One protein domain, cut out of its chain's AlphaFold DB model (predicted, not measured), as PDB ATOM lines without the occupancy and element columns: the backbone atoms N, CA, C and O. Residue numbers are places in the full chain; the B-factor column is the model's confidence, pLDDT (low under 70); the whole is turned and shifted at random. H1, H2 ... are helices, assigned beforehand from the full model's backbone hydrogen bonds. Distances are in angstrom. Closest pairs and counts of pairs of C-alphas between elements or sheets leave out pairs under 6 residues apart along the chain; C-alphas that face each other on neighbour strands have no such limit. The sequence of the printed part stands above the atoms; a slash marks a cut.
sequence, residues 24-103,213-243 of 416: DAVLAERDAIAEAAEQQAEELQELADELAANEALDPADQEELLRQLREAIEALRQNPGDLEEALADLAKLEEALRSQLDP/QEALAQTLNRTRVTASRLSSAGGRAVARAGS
ATOM      1  N   ASP A  24      61.633  55.491  -5.438       74.44
ATOM      2  CA  ASP A  24      60.196  55.723  -5.272       74.44
ATOM      3  C   ASP A  24      59.536  56.047  -6.622       74.44
ATOM      4  O   ASP A  24      58.400  55.652  -6.860       74.44
ATOM      5  N   ALA A  25      60.263  56.701  -7.538       72.19
ATOM      6  CA  ALA A  25      59.785  56.966  -8.895       72.19
ATOM      7  C   ALA A  25      59.699  55.680  -9.734       72.19
ATOM      8  O   ALA A  25      58.714  55.478 -10.434       72.19
ATOM      9  N   VAL A  26      60.684  54.784  -9.603       77.81
ATOM     10  CA  VAL A  26      60.692  53.477 -10.287       77.81
ATOM     11  C   VAL A  26      59.602  52.551  -9.739       77.81
ATOM     12  O   VAL A  26      58.969  51.821 -10.494       77.81
ATOM     13  N   LEU A  27      59.365  52.568  -8.424       82.38
ATOM     14  CA  LEU A  27      58.272  51.807  -7.813       82.38
ATOM     15  C   LEU A  27      56.909  52.344  -8.260       82.38
ATOM     16  O   LEU A  27      56.071  51.558  -8.677       82.38
ATOM     17  N   ALA A  28      56.725  53.668  -8.271       80.94
ATOM     18  CA  ALA A  28      55.492  54.281  -8.764       80.94
ATOM     19  C   ALA A  28      55.242  54.000 -10.258       80.94
ATOM     20  O   ALA A  28      54.092  53.868 -10.671       80.94
ATOM     21  N   GLU A  29      56.300  53.906 -11.067       81.69
ATOM     22  CA  GLU A  29      56.206  53.506 -12.471       81.69
ATOM     23  C   GLU A  29      55.745  52.056 -12.619       81.69
ATOM     24  O   GLU A  29      54.786  51.788 -13.341       81.69
ATOM     25  N   ARG A  30      56.375  51.134 -11.887       87.69
ATOM     26  CA  ARG A  30      55.995  49.717 -11.886       87.69
ATOM     27  C   ARG A  30      54.573  49.498 -11.396       87.69
ATOM     28  O   ARG A  30      53.839  48.743 -12.021       87.69
ATOM     29  N   ASP A  31      54.172  50.191 -10.336       87.12
ATOM     30  CA  ASP A  31      52.809  50.121  -9.812       87.12
ATOM     31  C   ASP A  31      51.796  50.624 -10.856       87.12
ATOM     32  O   ASP A  31      50.766  49.990 -11.067       87.12
ATOM     33  N   ALA A  32      52.109  51.711 -11.575       87.12
ATOM     34  CA  ALA A  32      51.250  52.226 -12.642       87.12
ATOM     35  C   ALA A  32      51.146  51.267 -13.842       87.12
ATOM     36  O   ALA A  32      50.075  51.142 -14.437       87.12
ATOM     37  N   ILE A  33      52.240  50.588 -14.203       89.31
ATOM     38  CA  ILE A  33      52.243  49.565 -15.260       89.31
ATOM     39  C   ILE A  33      51.447  48.336 -14.813       89.31
ATOM     40  O   ILE A  33      50.645  47.830 -15.594       89.31
ATOM     41  N   ALA A  34      51.625  47.882 -13.571       90.50
ATOM     42  CA  ALA A  34      50.896  46.746 -13.013       90.50
ATOM     43  C   ALA A  34      49.385  47.025 -12.937       90.50
ATOM     44  O   ALA A  34      48.589  46.197 -13.371       90.50
ATOM     45  N   GLU A  35      48.982  48.214 -12.477       91.44
ATOM     46  CA  GLU A  35      47.573  48.628 -12.452       91.44
ATOM     47  C   GLU A  35      46.984  48.693 -13.869       91.44
ATOM     48  O   GLU A  35      45.881  48.204 -14.118       91.44
ATOM     49  N   ALA A  36      47.730  49.251 -14.827       90.50
ATOM     50  CA  ALA A  36      47.307  49.272 -16.221       90.50
ATOM     51  C   ALA A  36      47.176  47.852 -16.796       90.50
ATOM     52  O   ALA A  36      46.200  47.573 -17.491       90.50
ATOM     53  N   ALA A  37      48.117  46.952 -16.496       92.31
ATOM     54  CA  ALA A  37      48.073  45.555 -16.918       92.31
ATOM     55  C   ALA A  37      46.863  44.817 -16.323       92.31
ATOM     56  O   ALA A  37      46.197  44.076 -17.044       92.31
ATOM     57  N   GLU A  38      46.521  45.070 -15.056       93.62
ATOM     58  CA  GLU A  38      45.342  44.496 -14.400       93.62
ATOM     59  C   GLU A  38      44.036  44.980 -15.049       93.62
ATOM     60  O   GLU A  38      43.205  44.155 -15.433       93.62
ATOM     61  N   GLN A  39      43.890  46.289 -15.283       93.06
ATOM     62  CA  GLN A  39      42.733  46.853 -15.999       93.06
ATOM     63  C   GLN A  39      42.595  46.261 -17.407       93.06
ATOM     64  O   GLN A  39      41.511  45.898 -17.855       93.06
ATOM     65  N   GLN A  40      43.718  46.129 -18.112       93.00
ATOM     66  CA  GLN A  40      43.756  45.526 -19.439       93.00
ATOM     67  C   GLN A  40      43.403  44.029 -19.419       93.00
ATOM     68  O   GLN A  40      42.743  43.541 -20.337       93.00
ATOM     69  N   ALA A  41      43.784  43.305 -18.367       94.62
ATOM     70  CA  ALA A  41      43.401  41.913 -18.170       94.62
ATOM     71  C   ALA A  41      41.890  41.755 -17.910       94.62
ATOM     72  O   ALA A  41      41.302  40.767 -18.347       94.62
ATOM     73  N   GLU A  42      41.247  42.716 -17.238       95.56
ATOM     74  CA  GLU A  42      39.786  42.745 -17.070       95.56
ATOM     75  C   GLU A  42      39.056  42.949 -18.404       95.56
ATOM     76  O   GLU A  42      38.134  42.196 -18.708       95.56
ATOM     77  N   GLU A  43      39.508  43.877 -19.252       92.81
ATOM     78  CA  GLU A  43      38.915  44.082 -20.585       92.81
ATOM     79  C   GLU A  43      39.017  42.825 -21.471       92.81
ATOM     80  O   GLU A  43      38.084  42.470 -22.198       92.81
ATOM     81  N   LEU A  44      40.153  42.122 -21.405       94.19
ATOM     82  CA  LEU A  44      40.323  40.848 -22.105       94.19
ATOM     83  C   LEU A  44      39.461  39.734 -21.491       94.19
ATOM     84  O   LEU A  44      38.992  38.862 -22.223       94.19
ATOM     85  N   GLN A  45      39.213  39.764 -20.179       96.06
ATOM     86  CA  GLN A  45      38.304  38.828 -19.515       96.06
ATOM     87  C   GLN A  45      36.853  39.036 -19.966       96.06
ATOM     88  O   GLN A  45      36.172  38.052 -20.240       96.06
ATOM     89  N   GLU A  46      36.395  40.279 -20.113       95.12
ATOM     90  CA  GLU A  46      35.062  40.573 -20.659       95.12
ATOM     91  C   GLU A  46      34.915  40.037 -22.089       95.12
ATOM     92  O   GLU A  46      33.924  39.382 -22.411       95.12
ATOM     93  N   LEU A  47      35.935  40.228 -22.934       93.81
ATOM     94  CA  LEU A  47      35.983  39.616 -24.266       93.81
ATOM     95  C   LEU A  47      35.919  38.081 -24.186       93.81
ATOM     96  O   LEU A  47      35.230  37.461 -24.995       93.81
ATOM     97  N   ALA A  48      36.624  37.457 -23.240       94.12
ATOM     98  CA  ALA A  48      36.575  36.008 -23.054       94.12
ATOM     99  C   ALA A  48      35.157  35.537 -22.692       94.12
ATOM    100  O   ALA A  48      34.692  34.521 -23.205       94.12
ATOM    101  N   ASP A  49      34.453  36.283 -21.846       94.62
ATOM    102  CA  ASP A  49      33.085  35.961 -21.445       94.62
ATOM    103  C   ASP A  49      32.089  36.167 -22.606       94.62
ATOM    104  O   ASP A  49      31.199  35.336 -22.808       94.62
ATOM    105  N   GLU A  50      32.273  37.209 -23.429       92.06
ATOM    106  CA  GLU A  50      31.512  37.422 -24.672       92.06
ATOM    107  C   GLU A  50      31.714  36.271 -25.670       92.06
ATOM    108  O   GLU A  50      30.745  35.748 -26.225       92.06
ATOM    109  N   LEU A  51      32.965  35.843 -25.876       90.50
ATOM    110  CA  LEU A  51      33.298  34.724 -26.758       90.50
ATOM    111  C   LEU A  51      32.714  33.406 -26.248       90.50
ATOM    112  O   LEU A  51      32.235  32.611 -27.053       90.50
ATOM    113  N   ALA A  52      32.715  33.182 -24.932       90.94
ATOM    114  CA  ALA A  52      32.129  31.994 -24.313       90.94
ATOM    115  C   ALA A  52      30.597  31.938 -24.453       90.94
ATOM    116  O   ALA A  52      30.021  30.854 -24.501       90.94
ATOM    117  N   ALA A  53      29.933  33.095 -24.527       90.44
ATOM    118  CA  ALA A  53      28.493  33.190 -24.754       90.44
ATOM    119  C   ALA A  53      28.095  33.053 -26.237       90.44
ATOM    120  O   ALA A  53      26.905  32.935 -26.539       90.44
ATOM    121  N   ASN A  54      29.056  33.085 -27.165       84.81
ATOM    122  CA  ASN A  54      28.786  33.003 -28.594       84.81
ATOM    123  C   ASN A  54      28.577  31.545 -29.042       84.81
ATOM    124  O   ASN A  54      29.531  30.788 -29.190       84.81
ATOM    125  N   GLU A  55      27.322  31.172 -29.298       81.50
ATOM    126  CA  GLU A  55      26.934  29.828 -29.757       81.50
ATOM    127  C   GLU A  55      27.244  29.561 -31.243       81.50
ATOM    128  O   GLU A  55      27.099  28.429 -31.695       81.50
ATOM    129  N   ALA A  56      27.650  30.576 -32.017       80.06
ATOM    130  CA  ALA A  56      27.949  30.420 -33.445       80.06
ATOM    131  C   ALA A  56      29.341  29.820 -33.725       80.06
ATOM    132  O   ALA A  56      29.645  29.483 -34.869       80.06
ATOM    133  N   LEU A  57      30.198  29.725 -32.706       83.19
ATOM    134  CA  LEU A  57      31.537  29.150 -32.813       83.19
ATOM    135  C   LEU A  57      31.492  27.634 -32.610       83.19
ATOM    136  O   LEU A  57      30.738  27.133 -31.774       83.19
ATOM    137  N   ASP A  58      32.350  26.908 -33.327       87.94
ATOM    138  CA  ASP A  58      32.572  25.496 -33.022       87.94
ATOM    139  C   ASP A  58      33.149  25.354 -31.595       87.94
ATOM    140  O   ASP A  58      34.054  26.113 -31.228       87.94
ATOM    141  N   PRO A  59      32.662  24.402 -30.774       88.81
ATOM    142  CA  PRO A  59      33.115  24.251 -29.393       88.81
ATOM    143  C   PRO A  59      34.625  24.032 -29.242       88.81
ATOM    144  O   PRO A  59      35.203  24.487 -28.254       88.81
ATOM    145  N   ALA A  60      35.267  23.338 -30.187       89.69
ATOM    146  CA  ALA A  60      36.702  23.072 -30.115       89.69
ATOM    147  C   ALA A  60      37.518  24.343 -30.390       89.69
ATOM    148  O   ALA A  60      38.456  24.648 -29.649       89.69
ATOM    149  N   ASP A  61      37.124  25.110 -31.408       90.31
ATOM    150  CA  ASP A  61      37.783  26.370 -31.763       90.31
ATOM    151  C   ASP A  61      37.558  27.438 -30.683       90.31
ATOM    152  O   ASP A  61      38.478  28.173 -30.310       90.31
ATOM    153  N   GLN A  62      36.349  27.484 -30.116       91.38
ATOM    154  CA  GLN A  62      36.016  28.355 -28.992       91.38
ATOM    155  C   GLN A  62      36.889  28.049 -27.766       91.38
ATOM    156  O   GLN A  62      37.433  28.970 -27.153       91.38
ATOM    157  N   GLU A  63      37.039  26.774 -27.396       93.62
ATOM    158  CA  GLU A  63      37.844  26.377 -26.236       93.62
ATOM    159  C   GLU A  63      39.317  26.766 -26.408       93.62
ATOM    160  O   GLU A  63      39.925  27.292 -25.472       93.62
ATOM    161  N   GLU A  64      39.878  26.575 -27.602       92.94
ATOM    162  CA  GLU A  64      41.267  26.929 -27.895       92.94
ATOM    163  C   GLU A  64      41.496  28.449 -27.866       92.94
ATOM    164  O   GLU A  64      42.457  28.914 -27.244       92.94
ATOM    165  N   LEU A  65      40.585  29.240 -28.442       93.12
ATOM    166  CA  LEU A  65      40.652  30.703 -28.380       93.12
ATOM    167  C   LEU A  65      40.573  31.207 -26.930       93.12
ATOM    168  O   LEU A  65      41.374  32.045 -26.509       93.12
ATOM    169  N   LEU A  66      39.650  30.656 -26.136       94.94
ATOM    170  CA  LEU A  66      39.520  30.986 -24.714       94.94
ATOM    171  C   LEU A  66      40.751  30.566 -23.911       94.94
ATOM    172  O   LEU A  66      41.133  31.266 -22.973       94.94
ATOM    173  N   ARG A  67      41.382  29.439 -24.254       95.75
ATOM    174  CA  ARG A  67      42.622  28.985 -23.617       95.75
ATOM    175  C   ARG A  67      43.747  29.993 -23.845       95.75
ATOM    176  O   ARG A  67      44.364  30.414 -22.869       95.75
ATOM    177  N   GLN A  68      43.969  30.406 -25.094       94.31
ATOM    178  CA  GLN A  68      44.999  31.391 -25.455       94.31
ATOM    179  C   GLN A  68      44.747  32.746 -24.779       94.31
ATOM    180  O   GLN A  68      45.668  33.359 -24.239       94.31
ATOM    181  N   LEU A  69      43.489  33.190 -24.742       95.31
ATOM    182  CA  LEU A  69      43.118  34.458 -24.119       95.31
ATOM    183  C   LEU A  69      43.304  34.429 -22.593       95.31
ATOM    184  O   LEU A  69      43.868  35.362 -22.027       95.31
ATOM    185  N   ARG A  70      42.899  33.343 -21.921       96.00
ATOM    186  CA  ARG A  70      43.100  33.167 -20.469       96.00
ATOM    187  C   ARG A  70      44.573  33.107 -20.084       96.00
ATOM    188  O   ARG A  70      44.939  33.639 -19.043       96.00
ATOM    189  N   GLU A  71      45.403  32.474 -20.908       96.06
ATOM    190  CA  GLU A  71      46.852  32.435 -20.702       96.06
ATOM    191  C   GLU A  71      47.451  33.852 -20.723       96.06
ATOM    192  O   GLU A  71      48.195  34.212 -19.815       96.06
ATOM    193  N   ALA A  72      47.045  34.689 -21.684       94.25
ATOM    194  CA  ALA A  72      47.477  36.085 -21.755       94.25
ATOM    195  C   ALA A  72      46.938  36.946 -20.595       94.25
ATOM    196  O   ALA A  72      47.676  37.756 -20.039       94.25
ATOM    197  N   ILE A  73      45.673  36.760 -20.198       96.00
ATOM    198  CA  ILE A  73      45.068  37.447 -19.039       96.00
ATOM    199  C   ILE A  73      45.848  37.133 -17.761       96.00
ATOM    200  O   ILE A  73      46.144  38.032 -16.975       96.00
ATOM    201  N   GLU A  74      46.181  35.862 -17.545       96.81
ATOM    202  CA  GLU A  74      46.926  35.444 -16.362       96.81
ATOM    203  C   GLU A  74      48.352  36.006 -16.372       96.81
ATOM    204  O   GLU A  74      48.819  36.494 -15.344       96.81
ATOM    205  N   ALA A  75      49.015  36.016 -17.533       94.19
ATOM    206  CA  ALA A  75      50.331  36.631 -17.690       94.19
ATOM    207  C   ALA A  75      50.309  38.134 -17.355       94.19
ATOM    208  O   ALA A  75      51.155  38.608 -16.598       94.19
ATOM    209  N   LEU A  76      49.294  38.871 -17.826       93.94
ATOM    210  CA  LEU A  76      49.117  40.287 -17.487       93.94
ATOM    211  C   LEU A  76      48.869  40.514 -15.989       93.94
ATOM    212  O   LEU A  76      49.429  41.446 -15.421       93.94
ATOM    213  N   ARG A  77      48.069  39.665 -15.334       94.75
ATOM    214  CA  ARG A  77      47.779  39.777 -13.890       94.75
ATOM    215  C   ARG A  77      48.971  39.442 -13.002       94.75
ATOM    216  O   ARG A  77      49.098  39.994 -11.913       94.75
ATOM    217  N   GLN A  78      49.815  38.509 -13.430       94.75
ATOM    218  CA  GLN A  78      51.018  38.121 -12.690       94.75
ATOM    219  C   GLN A  78      52.196  39.068 -12.934       94.75
ATOM    220  O   GLN A  78      53.219  38.953 -12.251       94.75
ATOM    221  N   ASN A  79      52.068  39.987 -13.891       91.62
ATOM    222  CA  ASN A  79      53.142  40.881 -14.268       91.62
ATOM    223  C   ASN A  79      53.492  41.844 -13.105       91.62
ATOM    224  O   ASN A  79      52.621  42.558 -12.607       91.62
ATOM    225  N   PRO A  80      54.766  41.912 -12.674       87.50
ATOM    226  CA  PRO A  80      55.195  42.739 -11.544       87.50
ATOM    227  C   PRO A  80      55.368  44.239 -11.877       87.50
ATOM    228  O   PRO A  80      56.043  44.948 -11.126       87.50
ATOM    229  N   GLY A  81      54.821  44.717 -12.998       87.62
ATOM    230  CA  GLY A  81      55.014  46.073 -13.521       87.62
ATOM    231  C   GLY A  81      56.138  46.194 -14.559       87.62
ATOM    232  O   GLY A  81      56.744  47.256 -14.680       87.62
ATOM    233  N   ASP A  82      56.461  45.108 -15.260       89.75
ATOM    234  CA  ASP A  82      57.414  45.045 -16.371       89.75
ATOM    235  C   ASP A  82      56.673  45.228 -17.708       89.75
ATOM    236  O   ASP A  82      55.907  44.363 -18.151       89.75
ATOM    237  N   LEU A  83      56.858  46.398 -18.328       87.25
ATOM    238  CA  LEU A  83      56.148  46.783 -19.549       87.25
ATOM    239  C   LEU A  83      56.549  45.894 -20.727       87.25
ATOM    240  O   LEU A  83      55.699  45.490 -21.522       87.25
ATOM    241  N   GLU A  84      57.838  45.611 -20.851       86.06
ATOM    242  CA  GLU A  84      58.410  44.834 -21.936       86.06
ATOM    243  C   GLU A  84      57.888  43.397 -21.909       86.06
ATOM    244  O   GLU A  84      57.491  42.874 -22.954       86.06
ATOM    245  N   GLU A  85      57.824  42.784 -20.725       89.56
ATOM    246  CA  GLU A  85      57.262  41.446 -20.530       89.56
ATOM    247  C   GLU A  85      55.772  41.403 -20.901       89.56
ATOM    248  O   GLU A  85      55.363  40.565 -21.708       89.56
ATOM    249  N   ALA A  86      54.968  42.356 -20.423       90.44
ATOM    250  CA  ALA A  86      53.539  42.396 -20.736       90.44
ATOM    251  C   ALA A  86      53.266  42.620 -22.235       90.44
ATOM    252  O   ALA A  86      52.388  41.980 -22.821       90.44
ATOM    253  N   LEU A  87      54.030  43.507 -22.884       90.75
ATOM    254  CA  LEU A  87      53.938  43.713 -24.331       90.75
ATOM    255  C   LEU A  87      54.399  42.476 -25.109       90.75
ATOM    256  O   LEU A  87      53.813  42.168 -26.149       90.75
ATOM    257  N   ALA A  88      55.411  41.755 -24.620       88.81
ATOM    258  CA  ALA A  88      55.873  40.511 -25.224       88.81
ATOM    259  C   ALA A  88      54.821  39.394 -25.124       88.81
ATOM    260  O   ALA A  88      54.649  38.630 -26.075       88.81
ATOM    261  N   ASP A  89      54.083  39.301 -24.021       90.50
ATOM    262  CA  ASP A  89      53.015  38.308 -23.874       90.50
ATOM    263  C   ASP A  89      51.799  38.632 -24.751       90.50
ATOM    264  O   ASP A  89      51.282  37.751 -25.444       90.50
ATOM    265  N   LEU A  90      51.411  39.908 -24.840       92.44
ATOM    266  CA  LEU A  90      50.390  40.363 -25.791       92.44
ATOM    267  C   LEU A  90      50.809  40.130 -27.250       92.44
ATOM    268  O   LEU A  90      49.987  39.738 -28.078       92.44
ATOM    269  N   ALA A  91      52.090  40.325 -27.562       89.56
ATOM    270  CA  ALA A  91      52.672  40.045 -28.869       89.56
ATOM    271  C   ALA A  91      52.585  38.559 -29.252       89.56
ATOM    272  O   ALA A  91      52.258  38.244 -30.398       89.56
ATOM    273  N   LYS A  92      52.841  37.644 -28.308       91.31
ATOM    274  CA  LYS A  92      52.688  36.195 -28.537       91.31
ATOM    275  C   LYS A  92      51.240  35.839 -28.864       91.31
ATOM    276  O   LYS A  92      51.009  35.074 -29.798       91.31
ATOM    277  N   LEU A  93      50.279  36.407 -28.130       93.31
ATOM    278  CA  LEU A  93      48.855  36.221 -28.415       93.31
ATOM    279  C   LEU A  93      48.501  36.771 -29.804       93.31
ATOM    280  O   LEU A  93      47.869  36.081 -30.596       93.31
ATOM    281  N   GLU A  94      48.931  37.992 -30.124       93.31
ATOM    282  CA  GLU A  94      48.706  38.612 -31.432       93.31
ATOM    283  C   GLU A  94      49.245  37.745 -32.584       93.31
ATOM    284  O   GLU A  94      48.542  37.547 -33.577       93.31
ATOM    285  N   GLU A  95      50.446  37.182 -32.446       90.56
ATOM    286  CA  GLU A  95      51.026  36.292 -33.454       90.56
ATOM    287  C   GLU A  95      50.254  34.968 -33.570       90.56
ATOM    288  O   GLU A  95      49.944  34.526 -34.679       90.56
ATOM    289  N   ALA A  96      49.861  34.370 -32.439       91.06
ATOM    290  CA  ALA A  96      49.052  33.153 -32.426       91.06
ATOM    291  C   ALA A  96      47.709  33.356 -33.148       91.06
ATOM    292  O   ALA A  96      47.342  32.541 -33.999       91.06
ATOM    293  N   LEU A  97      47.016  34.467 -32.882       92.69
ATOM    294  CA  LEU A  97      45.753  34.820 -33.538       92.69
ATOM    295  C   LEU A  97      45.948  35.107 -35.028       92.69
ATOM    296  O   LEU A  97      45.156  34.675 -35.865       92.69
ATOM    297  N   ARG A  98      47.021  35.818 -35.385       90.06
ATOM    298  CA  ARG A  98      47.324  36.143 -36.778       90.06
ATOM    299  C   ARG A  98      47.628  34.898 -37.606       90.06
ATOM    300  O   ARG A  98      47.201  34.835 -38.754       90.06
ATOM    301  N   SER A  99      48.345  33.929 -37.038       90.25
ATOM    302  CA  SER A  99      48.679  32.675 -37.725       90.25
ATOM    303  C   SER A  99      47.443  31.843 -38.092       90.25
ATOM    304  O   SER A  99      47.468  31.107 -39.076       90.25
ATOM    305  N   GLN A 100      46.356  32.003 -37.332       89.94
ATOM    306  CA  GLN A 100      45.075  31.335 -37.560       89.94
ATOM    307  C   GLN A 100      44.181  32.092 -38.554       89.94
ATOM    308  O   GLN A 100      43.233  31.523 -39.088       89.94
ATOM    309  N   LEU A 101      44.477  33.364 -38.838       90.25
ATOM    310  CA  LEU A 101      43.651  34.199 -39.701       90.25
ATOM    311  C   LEU A 101      43.841  33.822 -41.182       90.25
ATOM    312  O   LEU A 101      44.876  34.116 -41.781       90.25
ATOM    313  N   ASP A 102      42.814  33.236 -41.807       87.25
ATOM    314  CA  ASP A 102      42.814  32.948 -43.252       87.25
ATOM    315  C   ASP A 102      42.823  34.247 -44.106       87.25
ATOM    316  O   ASP A 102      41.855  35.024 -44.063       87.25
ATOM    317  N   PRO A 103      43.855  34.488 -44.946       84.62
ATOM    318  CA  PRO A 103      43.904  35.624 -45.873       84.62
ATOM    319  C   PRO A 103      42.775  35.634 -46.913       84.62
ATOM    320  O   PRO A 103      42.450  36.686 -47.465       84.62
ATOM    321  N   GLN A 213      36.595  33.467 -37.934       91.56
ATOM    322  CA  GLN A 213      37.399  34.531 -38.533       91.56
ATOM    323  C   GLN A 213      37.035  35.909 -37.976       91.56
ATOM    324  O   GLN A 213      37.920  36.728 -37.717       91.56
ATOM    325  N   GLU A 214      35.746  36.158 -37.754       89.94
ATOM    326  CA  GLU A 214      35.274  37.383 -37.123       89.94
ATOM    327  C   GLU A 214      35.727  37.473 -35.658       89.94
ATOM    328  O   GLU A 214      36.289  38.494 -35.253       89.94
ATOM    329  N   ALA A 215      35.581  36.394 -34.885       91.38
ATOM    330  CA  ALA A 215      36.039  36.321 -33.499       91.38
ATOM    331  C   ALA A 215      37.556  36.539 -33.375       91.38
ATOM    332  O   ALA A 215      38.005  37.319 -32.528       91.38
ATOM    333  N   LEU A 216      38.358  35.921 -34.248       92.69
ATOM    334  CA  LEU A 216      39.808  36.118 -34.315       92.69
ATOM    335  C   LEU A 216      40.158  37.571 -34.645       92.69
ATOM    336  O   LEU A 216      40.998  38.165 -33.972       92.69
ATOM    337  N   ALA A 217      39.498  38.173 -35.638       91.69
ATOM    338  CA  ALA A 217      39.741  39.562 -36.022       91.69
ATOM    339  C   ALA A 217      39.361  40.552 -34.905       91.69
ATOM    340  O   ALA A 217      40.094  41.513 -34.651       91.69
ATOM    341  N   GLN A 218      38.238  40.324 -34.219       91.75
ATOM    342  CA  GLN A 218      37.808  41.130 -33.076       91.75
ATOM    343  C   GLN A 218      38.787  41.002 -31.902       91.75
ATOM    344  O   GLN A 218      39.214  42.019 -31.349       91.75
ATOM    345  N   THR A 219      39.200  39.773 -31.575       93.56
ATOM    346  CA  THR A 219      40.182  39.486 -30.517       93.56
ATOM    347  C   THR A 219      41.517  40.150 -30.832       93.56
ATOM    348  O   THR A 219      42.039  40.896 -30.013       93.56
ATOM    349  N   LEU A 220      42.027  39.979 -32.053       93.31
ATOM    350  CA  LEU A 220      43.271  40.591 -32.517       93.31
ATOM    351  C   LEU A 220      43.243  42.122 -32.395       93.31
ATOM    352  O   LEU A 220      44.211  42.734 -31.943       93.31
ATOM    353  N   ASN A 221      42.132  42.752 -32.784       91.75
ATOM    354  CA  ASN A 221      41.973  44.199 -32.652       91.75
ATOM    355  C   ASN A 221      41.931  44.644 -31.186       91.75
ATOM    356  O   ASN A 221      42.583  45.633 -30.850       91.75
ATOM    357  N   ARG A 222      41.220  43.918 -30.312       93.06
ATOM    358  CA  ARG A 222      41.215  44.192 -28.865       93.06
ATOM    359  C   ARG A 222      42.626  44.060 -28.285       93.06
ATOM    360  O   ARG A 222      43.104  45.034 -27.719       93.06
ATOM    361  N   THR A 223      43.344  42.970 -28.558       93.19
ATOM    362  CA  THR A 223      44.741  42.764 -28.123       93.19
ATOM    363  C   THR A 223      45.672  43.902 -28.556       93.19
ATOM    364  O   THR A 223      46.479  44.385 -27.761       93.19
ATOM    365  N   ARG A 224      45.541  44.403 -29.792       91.81
ATOM    366  CA  ARG A 224      46.325  45.559 -30.272       91.81
ATOM    367  C   ARG A 224      46.006  46.846 -29.522       91.81
ATOM    368  O   ARG A 224      46.916  47.610 -29.196       91.81
ATOM    369  N   VAL A 225      44.724  47.097 -29.261       91.88
ATOM    370  CA  VAL A 225      44.285  48.253 -28.468       91.88
ATOM    371  C   VAL A 225      44.830  48.148 -27.045       91.88
ATOM    372  O   VAL A 225      45.371  49.131 -26.540       91.88
ATOM    373  N   THR A 226      44.773  46.962 -26.445       90.62
ATOM    374  CA  THR A 226      45.336  46.663 -25.126       90.62
ATOM    375  C   THR A 226      46.836  46.963 -25.071       90.62
ATOM    376  O   THR A 226      47.287  47.709 -24.202       90.62
ATOM    377  N   ALA A 227      47.608  46.475 -26.046       89.38
ATOM    378  CA  ALA A 227      49.047  46.730 -26.125       89.38
ATOM    379  C   ALA A 227      49.374  48.229 -26.280       89.38
ATOM    380  O   ALA A 227      50.292  48.740 -25.639       89.38
ATOM    381  N   SER A 228      48.599  48.961 -27.087       89.12
ATOM    382  CA  SER A 228      48.764  50.412 -27.255       89.12
ATOM    383  C   SER A 228      48.456  51.184 -25.965       89.12
ATOM    384  O   SER A 228      49.213  52.080 -25.578       89.12
ATOM    385  N   ARG A 229      47.385  50.812 -25.248       89.25
ATOM    386  CA  ARG A 229      47.037  51.417 -23.953       89.25
ATOM    387  C   ARG A 229      48.126  51.181 -22.921       89.25
ATOM    388  O   ARG A 229      48.530  52.135 -22.256       89.25
ATOM    389  N   LEU A 230      48.643  49.959 -22.844       88.56
ATOM    390  CA  LEU A 230      49.701  49.605 -21.910       88.56
ATOM    391  C   LEU A 230      51.004  50.370 -22.195       88.56
ATOM    392  O   LEU A 230      51.574  50.971 -21.286       88.56
ATOM    393  N   SER A 231      51.409  50.455 -23.467       86.88
ATOM    394  CA  SER A 231      52.549  51.279 -23.896       86.88
ATOM    395  C   SER A 231      52.369  52.754 -23.503       86.88
ATOM    396  O   SER A 231      53.263  53.375 -22.925       86.88
ATOM    397  N   SER A 232      51.167  53.307 -23.699       86.19
ATOM    398  CA  SER A 232      50.868  54.690 -23.310       86.19
ATOM    399  C   SER A 232      50.880  54.922 -21.791       86.19
ATOM    400  O   SER A 232      51.238  56.013 -21.339       86.19
ATOM    401  N   ALA A 233      50.503  53.916 -20.994       84.06
ATOM    402  CA  ALA A 233      50.555  53.976 -19.536       84.06
ATOM    403  C   ALA A 233      52.008  53.996 -19.042       84.06
ATOM    404  O   ALA A 233      52.358  54.860 -18.236       84.06
ATOM    405  N   GLY A 234      52.863  53.140 -19.614       79.62
ATOM    406  CA  GLY A 234      54.305  53.150 -19.366       79.62
ATOM    407  C   GLY A 234      54.954  54.489 -19.730       79.62
ATOM    408  O   GLY A 234      55.605  55.113 -18.895       79.62
ATOM    409  N   GLY A 235      54.681  55.021 -20.928       76.00
ATOM    410  CA  GLY A 235      55.218  56.323 -21.353       76.00
ATOM    411  C   GLY A 235      54.800  57.491 -20.444       76.00
ATOM    412  O   GLY A 235      55.602  58.376 -20.134       76.00
ATOM    413  N   ARG A 236      53.559  57.487 -19.937       76.31
ATOM    414  CA  ARG A 236      53.078  58.494 -18.968       76.31
ATOM    415  C   ARG A 236      53.746  58.363 -17.603       76.31
ATOM    416  O   ARG A 236      54.006  59.388 -16.967       76.31
ATOM    417  N   ALA A 237      54.005  57.140 -17.154       70.88
ATOM    418  CA  ALA A 237      54.705  56.885 -15.904       70.88
ATOM    419  C   ALA A 237      56.151  57.411 -15.965       70.88
ATOM    420  O   ALA A 237      56.556  58.181 -15.089       70.88
ATOM    421  N   VAL A 238      56.860  57.143 -17.067       67.25
ATOM    422  CA  VAL A 238      58.209  57.672 -17.334       67.25
ATOM    423  C   VAL A 238      58.212  59.207 -17.402       67.25
ATOM    424  O   VAL A 238      59.045  59.864 -16.772       67.25
ATOM    425  N   ALA A 239      57.245  59.820 -18.095       65.19
ATOM    426  CA  ALA A 239      57.151  61.280 -18.199       65.19
ATOM    427  C   ALA A 239      56.884  61.969 -16.842       65.19
ATOM    428  O   ALA A 239      57.425  63.048 -16.564       65.19
ATOM    429  N   ARG A 240      56.079  61.344 -15.973       63.62
ATOM    430  CA  ARG A 240      55.813  61.822 -14.604       63.62
ATOM    431  C   ARG A 240      57.031  61.644 -13.688       63.62
ATOM    432  O   ARG A 240      57.247  62.487 -12.823       63.62
ATOM    433  N   ALA A 241      57.843  60.608 -13.895       57.28
ATOM    434  CA  ALA A 241      59.094  60.401 -13.165       57.28
ATOM    435  C   ALA A 241      60.214  61.370 -13.606       57.28
ATOM    436  O   ALA A 241      60.990  61.842 -12.773       57.28
ATOM    437  N   GLY A 242      60.283  61.714 -14.899       52.81
ATOM    438  CA  GLY A 242      61.286  62.633 -15.459       52.81
ATOM    439  C   GLY A 242      61.009  64.120 -15.195       52.81
ATOM    440  O   GLY A 242      61.936  64.928 -15.112       52.81
ATOM    441  N   SER A 243      59.742  64.497 -15.010       51.72
ATOM    442  CA  SER A 243      59.351  65.844 -14.596       51.72
ATOM    443  C   SER A 243      59.200  65.891 -13.073       51.72
ATOM    444  O   SER A 243      58.148  65.595 -12.525       51.72
TER     445      SER A 243
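Overview. This is residues 24 to 103 and 213 to 243 of the 416 residues of an uncharacterized protein of Anaerolineales bacterium (UniProt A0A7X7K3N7). Four helices make an up-and-down bundle, arranged side by side round a four-cornered ring in the order H1, H2, H3, H4, with H4 closing back on H1. The two long helices H1 and H4 make the length of the bundle, and at one end they reach together beyond the shorter H2 and H3. The domain is all helix, with 111 residues printed, four named helices in the order H1 H2 H3 H4 and no named strand. It is compact, with a radius of gyration of the C-alphas of 15.1 A, and only just elongated, spanning 51 by 25 by 16 A.

Along the chain. The printed part begins with H1, residues 24 to 53, which is 43.5 A long from its first C-alpha at (60.196, 55.723, -5.272) to its last. H2, residues 59 to 78, is 28.1 A long and begins at C-alpha 59, at (33.115, 24.251, -29.393). H3, residues 83 to 100, is 26.2 A long. After the cut comes H4, residues 213 to 242, also 43.5 A long, with its last C-alpha at (61.286, 62.633, -15.459).

Arrangement. The four helices form a bundle, up and down, in which each runs against the one before it in the chain. H1 and H2 form a helical hairpin and touch at a shallow tilt of 15 degrees; their closest C-alphas are those of Ala 41 and Ile 73, 4.8 A apart. H2 and H3 form a second helical hairpin at a shallow tilt of 10 degrees. They touch with residues 68 to 76 of H2 and 86 to 93 of H3 alone, with the C-alphas of Leu 76 and Ala 86 closest at 5.9 A. H3 and H4 touch, opposite ways at a shallow tilt of 15 degrees, with the C-alphas of Glu 94 and Leu 220 closest at 5.9 A. H4 and H1 touch, opposite ways at a shallow tilt of 14 degrees, with the C-alphas of Glu 29 and Ala 237 closest at 5.0 A. H1 and H3 are close but not clearly touching; their closest C-alphas, those of Ile 33 and Leu 83, are 6.4 A apart. H2 and H4 are near each other, with 7 pairs of C-alphas within 10 A. In H1, H2 and H4 every O i to N i+4 pair is within hydrogen-bond range, and in H3 13 of 14 are.

Size, cuts and confidence. The two C-alphas farthest apart are those of Asp 58 and Ser 243, at 51.8 A. Residues 104 to 212 are cut out, and C-alphas 103 and 213 are 9.9 A apart across the cut. Of the links printed whole, H1 to H2 and H2 to H3 are tight. The mean pLDDT of the printed part is 88.1, and residues 238 to 243 are under 70.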